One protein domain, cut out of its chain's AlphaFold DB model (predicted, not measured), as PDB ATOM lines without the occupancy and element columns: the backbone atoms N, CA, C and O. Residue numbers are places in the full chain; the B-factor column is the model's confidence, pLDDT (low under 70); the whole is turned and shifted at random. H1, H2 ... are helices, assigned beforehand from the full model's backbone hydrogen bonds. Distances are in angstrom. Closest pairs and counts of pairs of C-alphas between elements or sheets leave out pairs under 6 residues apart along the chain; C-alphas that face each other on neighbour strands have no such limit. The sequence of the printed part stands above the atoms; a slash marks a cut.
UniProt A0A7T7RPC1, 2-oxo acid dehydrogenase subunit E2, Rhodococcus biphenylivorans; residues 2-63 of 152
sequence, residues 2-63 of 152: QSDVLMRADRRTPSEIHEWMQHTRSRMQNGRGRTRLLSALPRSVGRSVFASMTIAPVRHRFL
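This is residues 2 to 63 of the 152 residues of the protein "2-oxo acid dehydrogenase subunit E2" of Rhodococcus biphenylivorans (UniProt A0A7T7RPC1). This is a flat, open frame of helices with few contacts: an unnamed first stretch, residues 2 to 13, runs out to one end, H1 folds back from there, short H2 leads on towards the other end, and H3 turns back beside H2 as a helical hairpin. The four-residue H4 closes the printed part at a corner with H3, and residues 10 to 16 stick out. The printed part has 62 residues with four named helices, H1, H2, H3 and H4 in that order, and no named strand; its class is all helix, with 39 residues in helices. It is loose, with a radius of gyration of the C-alphas of 13.8 A, and spans 40 by 29 by 9 A.

The printed part begins at Gln 2, whose C-alpha is at (181.901, 128.290, 168.674), and residues 2 to 13 hold no named element. H1, the longest helix, takes residues 14 to 29 and measures 22.4 A from first to last C-alpha; C-alpha 14 is at (190.261, 125.074, 149.282). H2 takes residues 34 to 39 and measures 9.1 A. H3 takes residues 43 to 55 and measures 18.5 A. H4 takes residues 60 to 63, measures 5.2 A and ends with C-alpha 63 at (187.825, 138.046, 165.845).

H1 touches no helix. H1 and H2 are only just apart, their closest C-alphas being 8.5 A from each other. H1 is also apart from H3 and H4. H2 and H3 touch, with residues 46 to 50 alone of H3; the closest C-alphas are those of Leu 38 and Gly 46, 5.4 A apart. This hairpin runs opposite ways at a steep tilt of 40 degrees. H3 and H4 only just touch, and only at the corner by their link, with 3 pairs of C-alphas within 8 A and residues 53 to 54 alone of H3; the closest C-alphas are those of Met 53 and Phe 62, 7.2 A apart. H2 and H4 are apart. In H1 and H3 every O i to N i+4 pair is within hydrogen-bond range, in H2 1 of 2 is, and H4 is too short for such a pair.

The two C-alphas farthest apart are those of Thr 13 and Ser 44, at 40.5 A, while those of Gln 2 and Leu 63, the first and last printed, are 11.8 A apart. The printed part has no cut, and its three links between helices are tight. Residues 10 to 16, of which 14 to 16 belong to H1, stand free. The mean pLDDT of the printed part is 85.8; residue 2 and residues 31 to 38 are under 70.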
ATOM      1  N   GLN A   2     181.064 129.315 169.294       68.44
ATOM      2  CA  GLN A   2     181.901 128.290 168.674       68.44
ATOM      3  C   GLN A   2     182.470 128.912 167.396       68.44
ATOM      4  O   GLN A   2     181.912 128.731 166.325       68.44
ATOM      5  N   SER A   3     183.556 129.673 167.522       79.94
ATOM      6  CA  SER A   3     184.266 130.257 166.384       79.94
ATOM      7  C   SER A   3     185.776 130.111 166.557       79.94
ATOM      8  O   SER A   3     186.272 129.970 167.680       79.94
ATOM      9  N   ASP A   4     186.492 130.141 165.439       89.50
ATOM     10  CA  ASP A   4     187.950 130.196 165.380       89.50
ATOM     11  C   ASP A   4     188.376 131.086 164.203       89.50
ATOM     12  O   ASP A   4     187.559 131.399 163.337       89.50
ATOM     13  N   VAL A   5     189.637 131.512 164.186       92.00
ATOM     14  CA  VAL A   5     190.161 132.448 163.183       92.00
ATOM     15  C   VAL A   5     191.142 131.731 162.264       92.00
ATOM     16  O   VAL A   5     192.216 131.303 162.691       92.00
ATOM     17  N   LEU A   6     190.800 131.653 160.978       93.88
ATOM     18  CA  LEU A   6     191.727 131.226 159.938       93.88
ATOM     19  C   LEU A   6     192.566 132.421 159.474       93.88
ATOM     20  O   LEU A   6     192.074 133.334 158.814       93.88
ATOM     21  N   MET A   7     193.856 132.414 159.803       93.12
ATOM     22  CA  MET A   7     194.776 133.465 159.370       93.12
ATOM     23  C   MET A   7     195.181 133.287 157.904       93.12
ATOM     24  O   MET A   7     195.526 132.178 157.487       93.12
ATOM     25  N   ARG A   8     195.245 134.409 157.169       94.00
ATOM     26  CA  ARG A   8     195.718 134.482 155.772       94.00
ATOM     27  C   ARG A   8     194.934 133.565 154.826       94.00
ATOM     28  O   ARG A   8     195.534 132.850 154.028       94.00
ATOM     29  N   ALA A   9     193.605 133.558 154.957       93.56
ATOM     30  CA  ALA A   9     192.710 132.740 154.134       93.56
ATOM     31  C   ALA A   9     192.868 133.014 152.623       93.56
ATOM     32  O   ALA A   9     192.707 132.102 151.825       93.56
ATOM     33  N   ASP A  10     193.275 134.230 152.248       94.19
ATOM     34  CA  ASP A  10     193.603 134.662 150.881       94.19
ATOM     35  C   ASP A  10     194.770 133.895 150.237       94.19
ATOM     36  O   ASP A  10     194.916 133.895 149.019       94.19
ATOM     37  N   ARG A  11     195.611 133.239 151.043       96.06
ATOM     38  CA  ARG A  11     196.776 132.465 150.578       96.06
ATOM     39  C   ARG A  11     196.613 130.966 150.784       96.06
ATOM     40  O   ARG A  11     197.608 130.249 150.732       96.06
ATOM     41  N   ARG A  12     195.400 130.513 151.100       94.75
ATOM     42  CA  ARG A  12     195.095 129.107 151.353       94.75
ATOM     43  C   ARG A  12     194.338 128.513 150.184       94.75
ATOM     44  O   ARG A  12     193.474 129.165 149.603       94.75
ATOM     45  N   THR A  13     194.621 127.258 149.874       94.31
ATOM     46  CA  THR A  13     193.816 126.512 148.906       94.31
ATOM     47  C   THR A  13     192.509 126.024 149.547       94.31
ATOM     48  O   THR A  13     192.421 125.898 150.774       94.31
ATOM     49  N   PRO A  14     191.484 125.671 148.750       91.56
ATOM     50  CA  PRO A  14     190.261 125.074 149.282       91.56
ATOM     51  C   PRO A  14     190.497 123.799 150.107       91.56
ATOM     52  O   PRO A  14     189.804 123.585 151.101       91.56
ATOM     53  N   SER A  15     191.483 122.969 149.740       93.00
ATOM     54  CA  SER A  15     191.822 121.756 150.495       93.00
ATOM     55  C   SER A  15     192.441 122.081 151.854       93.00
ATOM     56  O   SER A  15     192.014 121.514 152.856       93.00
ATOM     57  N   GLU A  16     193.355 123.052 151.927       94.62
ATOM     58  CA  GLU A  16     193.928 123.508 153.202       94.62
ATOM     59  C   GLU A  16     192.862 124.119 154.120       94.62
ATOM     60  O   GLU A  16     192.868 123.890 155.333       94.62
ATOM     61  N   ILE A  17     191.928 124.890 153.552       94.44
ATOM     62  CA  ILE A  17     190.788 125.440 154.295       94.44
ATOM     63  C   ILE A  17     189.918 124.295 154.821       94.44
ATOM     64  O   ILE A  17     189.553 124.300 155.998       94.44
ATOM     65  N   HIS A  18     189.615 123.296 153.988       92.81
ATOM     66  CA  HIS A  18     188.824 122.136 154.388       92.81
ATOM     67  C   HIS A  18     189.492 121.356 155.527       92.81
ATOM     68  O   HIS A  18     188.853 121.090 156.545       92.81
ATOM     69  N   GLU A  19     190.780 121.038 155.405       94.62
ATOM     70  CA  GLU A  19     191.554 120.363 156.450       94.62
ATOM     71  C   GLU A  19     191.555 121.161 157.757       94.62
ATOM     72  O   GLU A  19     191.281 120.611 158.831       94.62
ATOM     73  N   TRP A  20     191.773 122.477 157.678       94.25
ATOM     74  CA  TRP A  20     191.695 123.359 158.839       94.25
ATOM     75  C   TRP A  20     190.301 123.349 159.478       94.25
ATOM     76  O   TRP A  20     190.197 123.294 160.707       94.25
ATOM     77  N   MET A  21     189.227 123.360 158.681       92.44
ATOM     78  CA  MET A  21     187.850 123.291 159.179       92.44
ATOM     79  C   MET A  21     187.581 121.967 159.899       92.44
ATOM     80  O   MET A  21     187.018 121.976 160.995       92.44
ATOM     81  N   GLN A  22     188.008 120.836 159.326       91.69
ATOM     82  CA  GLN A  22     187.837 119.516 159.941       91.69
ATOM     83  C   GLN A  22     188.606 119.415 161.260       91.69
ATOM     84  O   GLN A  22     188.056 119.006 162.289       91.69
ATOM     85  N   HIS A  23     189.861 119.870 161.261       89.94
ATOM     86  CA  HIS A  23     190.684 119.910 162.461       89.94
ATOM     87  C   HIS A  23     190.051 120.792 163.547       89.94
ATOM     88  O   HIS A  23     189.877 120.362 164.690       89.94
ATOM     89  N   THR A  24     189.633 122.004 163.190       88.56
ATOM     90  CA  THR A  24     188.997 122.959 164.105       88.56
ATOM     91  C   THR A  24     187.687 122.411 164.674       88.56
ATOM     92  O   THR A  24     187.494 122.425 165.892       88.56
ATOM     93  N   ARG A  25     186.828 121.815 163.836       87.06
ATOM     94  CA  ARG A  25     185.584 121.164 164.273       87.06
ATOM     95  C   ARG A  25     185.854 120.089 165.326       87.06
ATOM     96  O   ARG A  25     185.208 120.101 166.374       87.06
ATOM     97  N   SER A  26     186.834 119.212 165.090       86.25
ATOM     98  CA  SER A  26     187.204 118.161 166.049       86.25
ATOM     99  C   SER A  26     187.683 118.735 167.391       86.25
ATOM    100  O   SER A  26     187.252 118.292 168.457       86.25
ATOM    101  N   ARG A  27     188.511 119.790 167.373       85.31
ATOM    102  CA  ARG A  27     188.990 120.471 168.589       85.31
ATOM    103  C   ARG A  27     187.850 121.084 169.394       85.31
ATOM    104  O   ARG A  27     187.874 121.041 170.626       85.31
ATOM    105  N   MET A  28     186.872 121.666 168.710       81.56
ATOM    106  CA  MET A  28     185.722 122.309 169.340       81.56
ATOM    107  C   MET A  28     184.750 121.288 169.936       81.56
ATOM    108  O   MET A  28     184.273 121.510 171.048       81.56
ATOM    109  N   GLN A  29     184.515 120.159 169.257       81.25
ATOM    110  CA  GLN A  29     183.723 119.037 169.784       81.25
ATOM    111  C   GLN A  29     184.377 118.403 171.017       81.25
ATOM    112  O   GLN A  29     183.702 118.146 172.007       81.25
ATOM    113  N   ASN A  30     185.706 118.277 171.014       81.19
ATOM    114  CA  ASN A  30     186.488 117.821 172.168       81.19
ATOM    115  C   ASN A  30     186.616 118.882 173.278       81.19
ATOM    116  O   ASN A  30     187.362 118.709 174.241       81.19
ATOM    117  N   GLY A  31     185.921 120.018 173.143       68.19
ATOM    118  CA  GLY A  31     185.847 121.047 174.165       68.19
ATOM    119  C   GLY A  31     187.162 121.788 174.422       68.19
ATOM    120  O   GLY A  31     187.329 122.334 175.509       68.19
ATOM    121  N   ARG A  32     188.074 121.841 173.442       65.50
ATOM    122  CA  ARG A  32     189.320 122.640 173.465       65.50
ATOM    123  C   ARG A  32     189.193 123.948 172.667       65.50
ATOM    124  O   ARG A  32     190.170 124.442 172.101       65.50
ATOM    125  N   GLY A  33     187.977 124.484 172.568       66.38
ATOM    126  CA  GLY A  33     187.703 125.759 171.902       66.38
ATOM    127  C   GLY A  33     188.140 126.957 172.751       66.38
ATOM    128  O   GLY A  33     187.998 126.941 173.973       66.38
ATOM    129  N   ARG A  34     188.623 128.023 172.099       65.12
ATOM    130  CA  ARG A  34     189.122 129.262 172.743       65.12
ATOM    131  C   ARG A  34     188.106 129.893 173.700       65.12
ATOM    132  O   ARG A  34     188.454 130.451 174.732       65.12
ATOM    133  N   THR A  35     186.831 129.764 173.372       61.59
ATOM    134  CA  THR A  35     185.710 130.305 174.145       61.59
ATOM    135  C   THR A  35     185.422 129.531 175.422       61.59
ATOM    136  O   THR A  35     184.932 130.130 176.375       61.59
ATOM    137  N   ARG A  36     185.792 128.243 175.495       63.75
ATOM    138  CA  ARG A  36     185.691 127.472 176.741       63.75
ATOM    139  C   ARG A  36     186.700 127.952 177.783       63.75
ATOM    140  O   ARG A  36     186.392 127.955 178.971       63.75
ATOM    141  N   LEU A  37     187.873 128.405 177.332       67.25
ATOM    142  CA  LEU A  37     188.895 128.983 178.205       67.25
ATOM    143  C   LEU A  37     188.394 130.281 178.853       67.25
ATOM    144  O   LEU A  37     188.557 130.469 180.052       67.25
ATOM    145  N   LEU A  38     187.709 131.137 178.087       69.62
ATOM    146  CA  LEU A  38     187.085 132.350 178.631       69.62
ATOM    147  C   LEU A  38     185.906 132.042 179.561       69.62
ATOM    148  O   LEU A  38     185.751 132.711 180.577       69.62
ATOM    149  N   SER A  39     185.091 131.023 179.260       71.12
ATOM    150  CA  SER A  39     183.970 130.636 180.130       71.12
ATOM    151  C   SER A  39     184.397 129.933 181.421       71.12
ATOM    152  O   SER A  39     183.570 129.776 182.313       71.12
ATOM    153  N   ALA A  40     185.651 129.479 181.516       83.00
ATOM    154  CA  ALA A  40     186.205 128.895 182.735       83.00
ATOM    155  C   ALA A  40     186.609 129.959 183.774       83.00
ATOM    156  O   ALA A  40     186.791 129.634 184.944       83.00
ATOM    157  N   LEU A  41     186.743 131.226 183.365       85.44
ATOM    158  CA  LEU A  41     187.054 132.333 184.266       85.44
ATOM    159  C   LEU A  41     185.795 132.804 185.018       85.44
ATOM    160  O   LEU A  41     184.687 132.721 184.478       85.44
ATOM    161  N   PRO A  42     185.939 133.382 186.229       92.62
ATOM    162  CA  PRO A  42     184.848 134.100 186.881       92.62
ATOM    163  C   PRO A  42     184.235 135.138 185.932       92.62
ATOM    164  O   PRO A  42     184.958 135.807 185.194       92.62
ATOM    165  N   ARG A  43     182.904 135.301 185.951       86.06
ATOM    166  CA  ARG A  43     182.168 136.111 184.956       86.06
ATOM    167  C   ARG A  43     182.705 137.537 184.790       86.06
ATOM    168  O   ARG A  43     182.759 138.031 183.668       86.06
ATOM    169  N   SER A  44     183.107 138.188 185.881       89.94
ATOM    170  CA  SER A  44     183.704 139.531 185.858       89.94
ATOM    171  C   SER A  44     185.039 139.544 185.113       89.94
ATOM    172  O   SER A  44     185.242 140.366 184.223       89.94
ATOM    173  N   VAL A  45     185.912 138.585 185.417       90.38
ATOM    174  CA  VAL A  45     187.226 138.430 184.781       90.38
ATOM    175  C   VAL A  45     187.068 138.084 183.303       90.38
ATOM    176  O   VAL A  45     187.647 138.753 182.454       90.38
ATOM    177  N   GLY A  46     186.232 137.093 182.978       88.25
ATOM    178  CA  GLY A  46     185.958 136.705 181.594       88.25
ATOM    179  C   GLY A  46     185.406 137.865 180.761       88.25
ATOM    180  O   GLY A  46     185.840 138.063 179.626       88.25
ATOM    181  N   ARG A  47     184.511 138.685 181.338       88.25
ATOM    182  CA  ARG A  47     183.969 139.886 180.685       88.25
ATOM    183  C   ARG A  47     185.043 140.941 180.435       88.25
ATOM    184  O   ARG A  47     185.097 141.462 179.327       88.25
ATOM    185  N   SER A  48     185.888 141.243 181.420       89.56
ATOM    186  CA  SER A  48     186.964 142.228 181.255       89.56
ATOM    187  C   SER A  48     187.991 141.778 180.220       89.56
ATOM    188  O   SER A  48     188.362 142.557 179.348       89.56
ATOM    189  N   VAL A  49     188.396 140.505 180.250       87.94
ATOM    190  CA  VAL A  49     189.315 139.936 179.252       87.94
ATOM    191  C   VAL A  49     188.711 140.021 177.849       87.94
ATOM    192  O   VAL A  49     189.386 140.458 176.918       87.94
ATOM    193  N   PHE A  50     187.437 139.653 177.692       87.06
ATOM    194  CA  PHE A  50     186.748 139.746 176.408       87.06
ATOM    195  C   PHE A  50     186.626 141.196 175.920       87.06
ATOM    196  O   PHE A  50     186.938 141.469 174.766       87.06
ATOM    197  N   ALA A  51     186.246 142.137 176.789       88.44
ATOM    198  CA  ALA A  51     186.143 143.554 176.438       88.44
ATOM    199  C   ALA A  51     187.493 144.140 175.992       88.44
ATOM    200  O   ALA A  51     187.568 144.821 174.975       88.44
ATOM    201  N   SER A  52     188.580 143.823 176.696       89.06
ATOM    202  CA  SER A  52     189.925 144.246 176.293       89.06
ATOM    203  C   SER A  52     190.334 143.647 174.942       89.06
ATOM    204  O   SER A  52     190.956 144.318 174.121       89.06
ATOM    205  N   MET A  53     189.957 142.393 174.679       87.50
ATOM    206  CA  MET A  53     190.240 141.693 173.423       87.50
ATOM    207  C   MET A  53     189.510 142.311 172.221       87.50
ATOM    208  O   MET A  53     190.075 142.331 171.128       87.50
ATOM    209  N   THR A  54     188.292 142.835 172.406       86.50
ATOM    210  CA  THR A  54     187.510 143.452 171.322       86.50
ATOM    211  C   THR A  54     187.988 144.861 170.965       86.50
ATOM    212  O   THR A  54     187.892 145.242 169.799       86.50
ATOM    213  N   ILE A  55     188.551 145.617 171.914       87.88
ATOM    214  CA  ILE A  55     189.062 146.982 171.670       87.88
ATOM    215  C   ILE A  55     190.554 147.032 171.315       87.88
ATOM    216  O   ILE A  55     191.036 148.058 170.838       87.88
ATOM    217  N   ALA A  56     191.301 145.947 171.533       90.38
ATOM    218  CA  ALA A  56     192.736 145.921 171.278       90.38
ATOM    219  C   ALA A  56     193.075 146.220 169.798       90.38
ATOM    220  O   ALA A  56     192.393 145.723 168.895       90.38
ATOM    221  N   PRO A  57     194.200 146.908 169.507       89.19
ATOM    222  CA  PRO A  57     194.675 147.119 168.130       89.19
ATOM    223  C   PRO A  57     194.877 145.808 167.352       89.19
ATOM    224  O   PRO A  57     194.763 145.745 166.129       89.19
ATOM    225  N   VAL A  58     195.128 144.719 168.080       89.75
ATOM    226  CA  VAL A  58     195.332 143.369 167.546       89.75
ATOM    227  C   VAL A  58     194.055 142.518 167.503       89.75
ATOM    228  O   VAL A  58     194.152 141.307 167.310       89.75
ATOM    229  N   ARG A  59     192.856 143.110 167.648       89.94
ATOM    230  CA  ARG A  59     191.570 142.376 167.674       89.94
ATOM    231  C   ARG A  59     191.343 141.450 166.474       89.94
ATOM    232  O   ARG A  59     190.682 140.428 166.603       89.94
ATOM    233  N   HIS A  60     191.932 141.745 165.316       89.56
ATOM    234  CA  HIS A  60     191.833 140.897 164.123       89.56
ATOM    235  C   HIS A  60     192.449 139.500 164.327       89.56
ATOM    236  O   HIS A  60     192.000 138.534 163.721       89.56
ATOM    237  N   ARG A  61     193.430 139.354 165.232       88.81
ATOM    238  CA  ARG A  61     193.993 138.045 165.621       88.81
ATOM    239  C   ARG A  61     193.001 137.171 166.390       88.81
ATOM    240  O   ARG A  61     193.244 135.988 166.606       88.81
ATOM    241  N   PHE A  62     191.929 137.785 166.867       85.81
ATOM    242  CA  PHE A  62     191.007 137.235 167.842       85.81
ATOM    243  C   PHE A  62     189.597 137.062 167.282       85.81
ATOM    244  O   PHE A  62     188.955 136.058 167.580       85.81
ATOM    245  N   LEU A  63     189.146 138.020 166.473       87.56
ATOM    246  CA  LEU A  63     187.825 138.046 165.845       87.56
ATOM    247  C   LEU A  63     187.880 137.788 164.332       87.56
ATOM    248  O   LEU A  63     186.849 137.534 163.723       87.56
TER     249      LEU A  63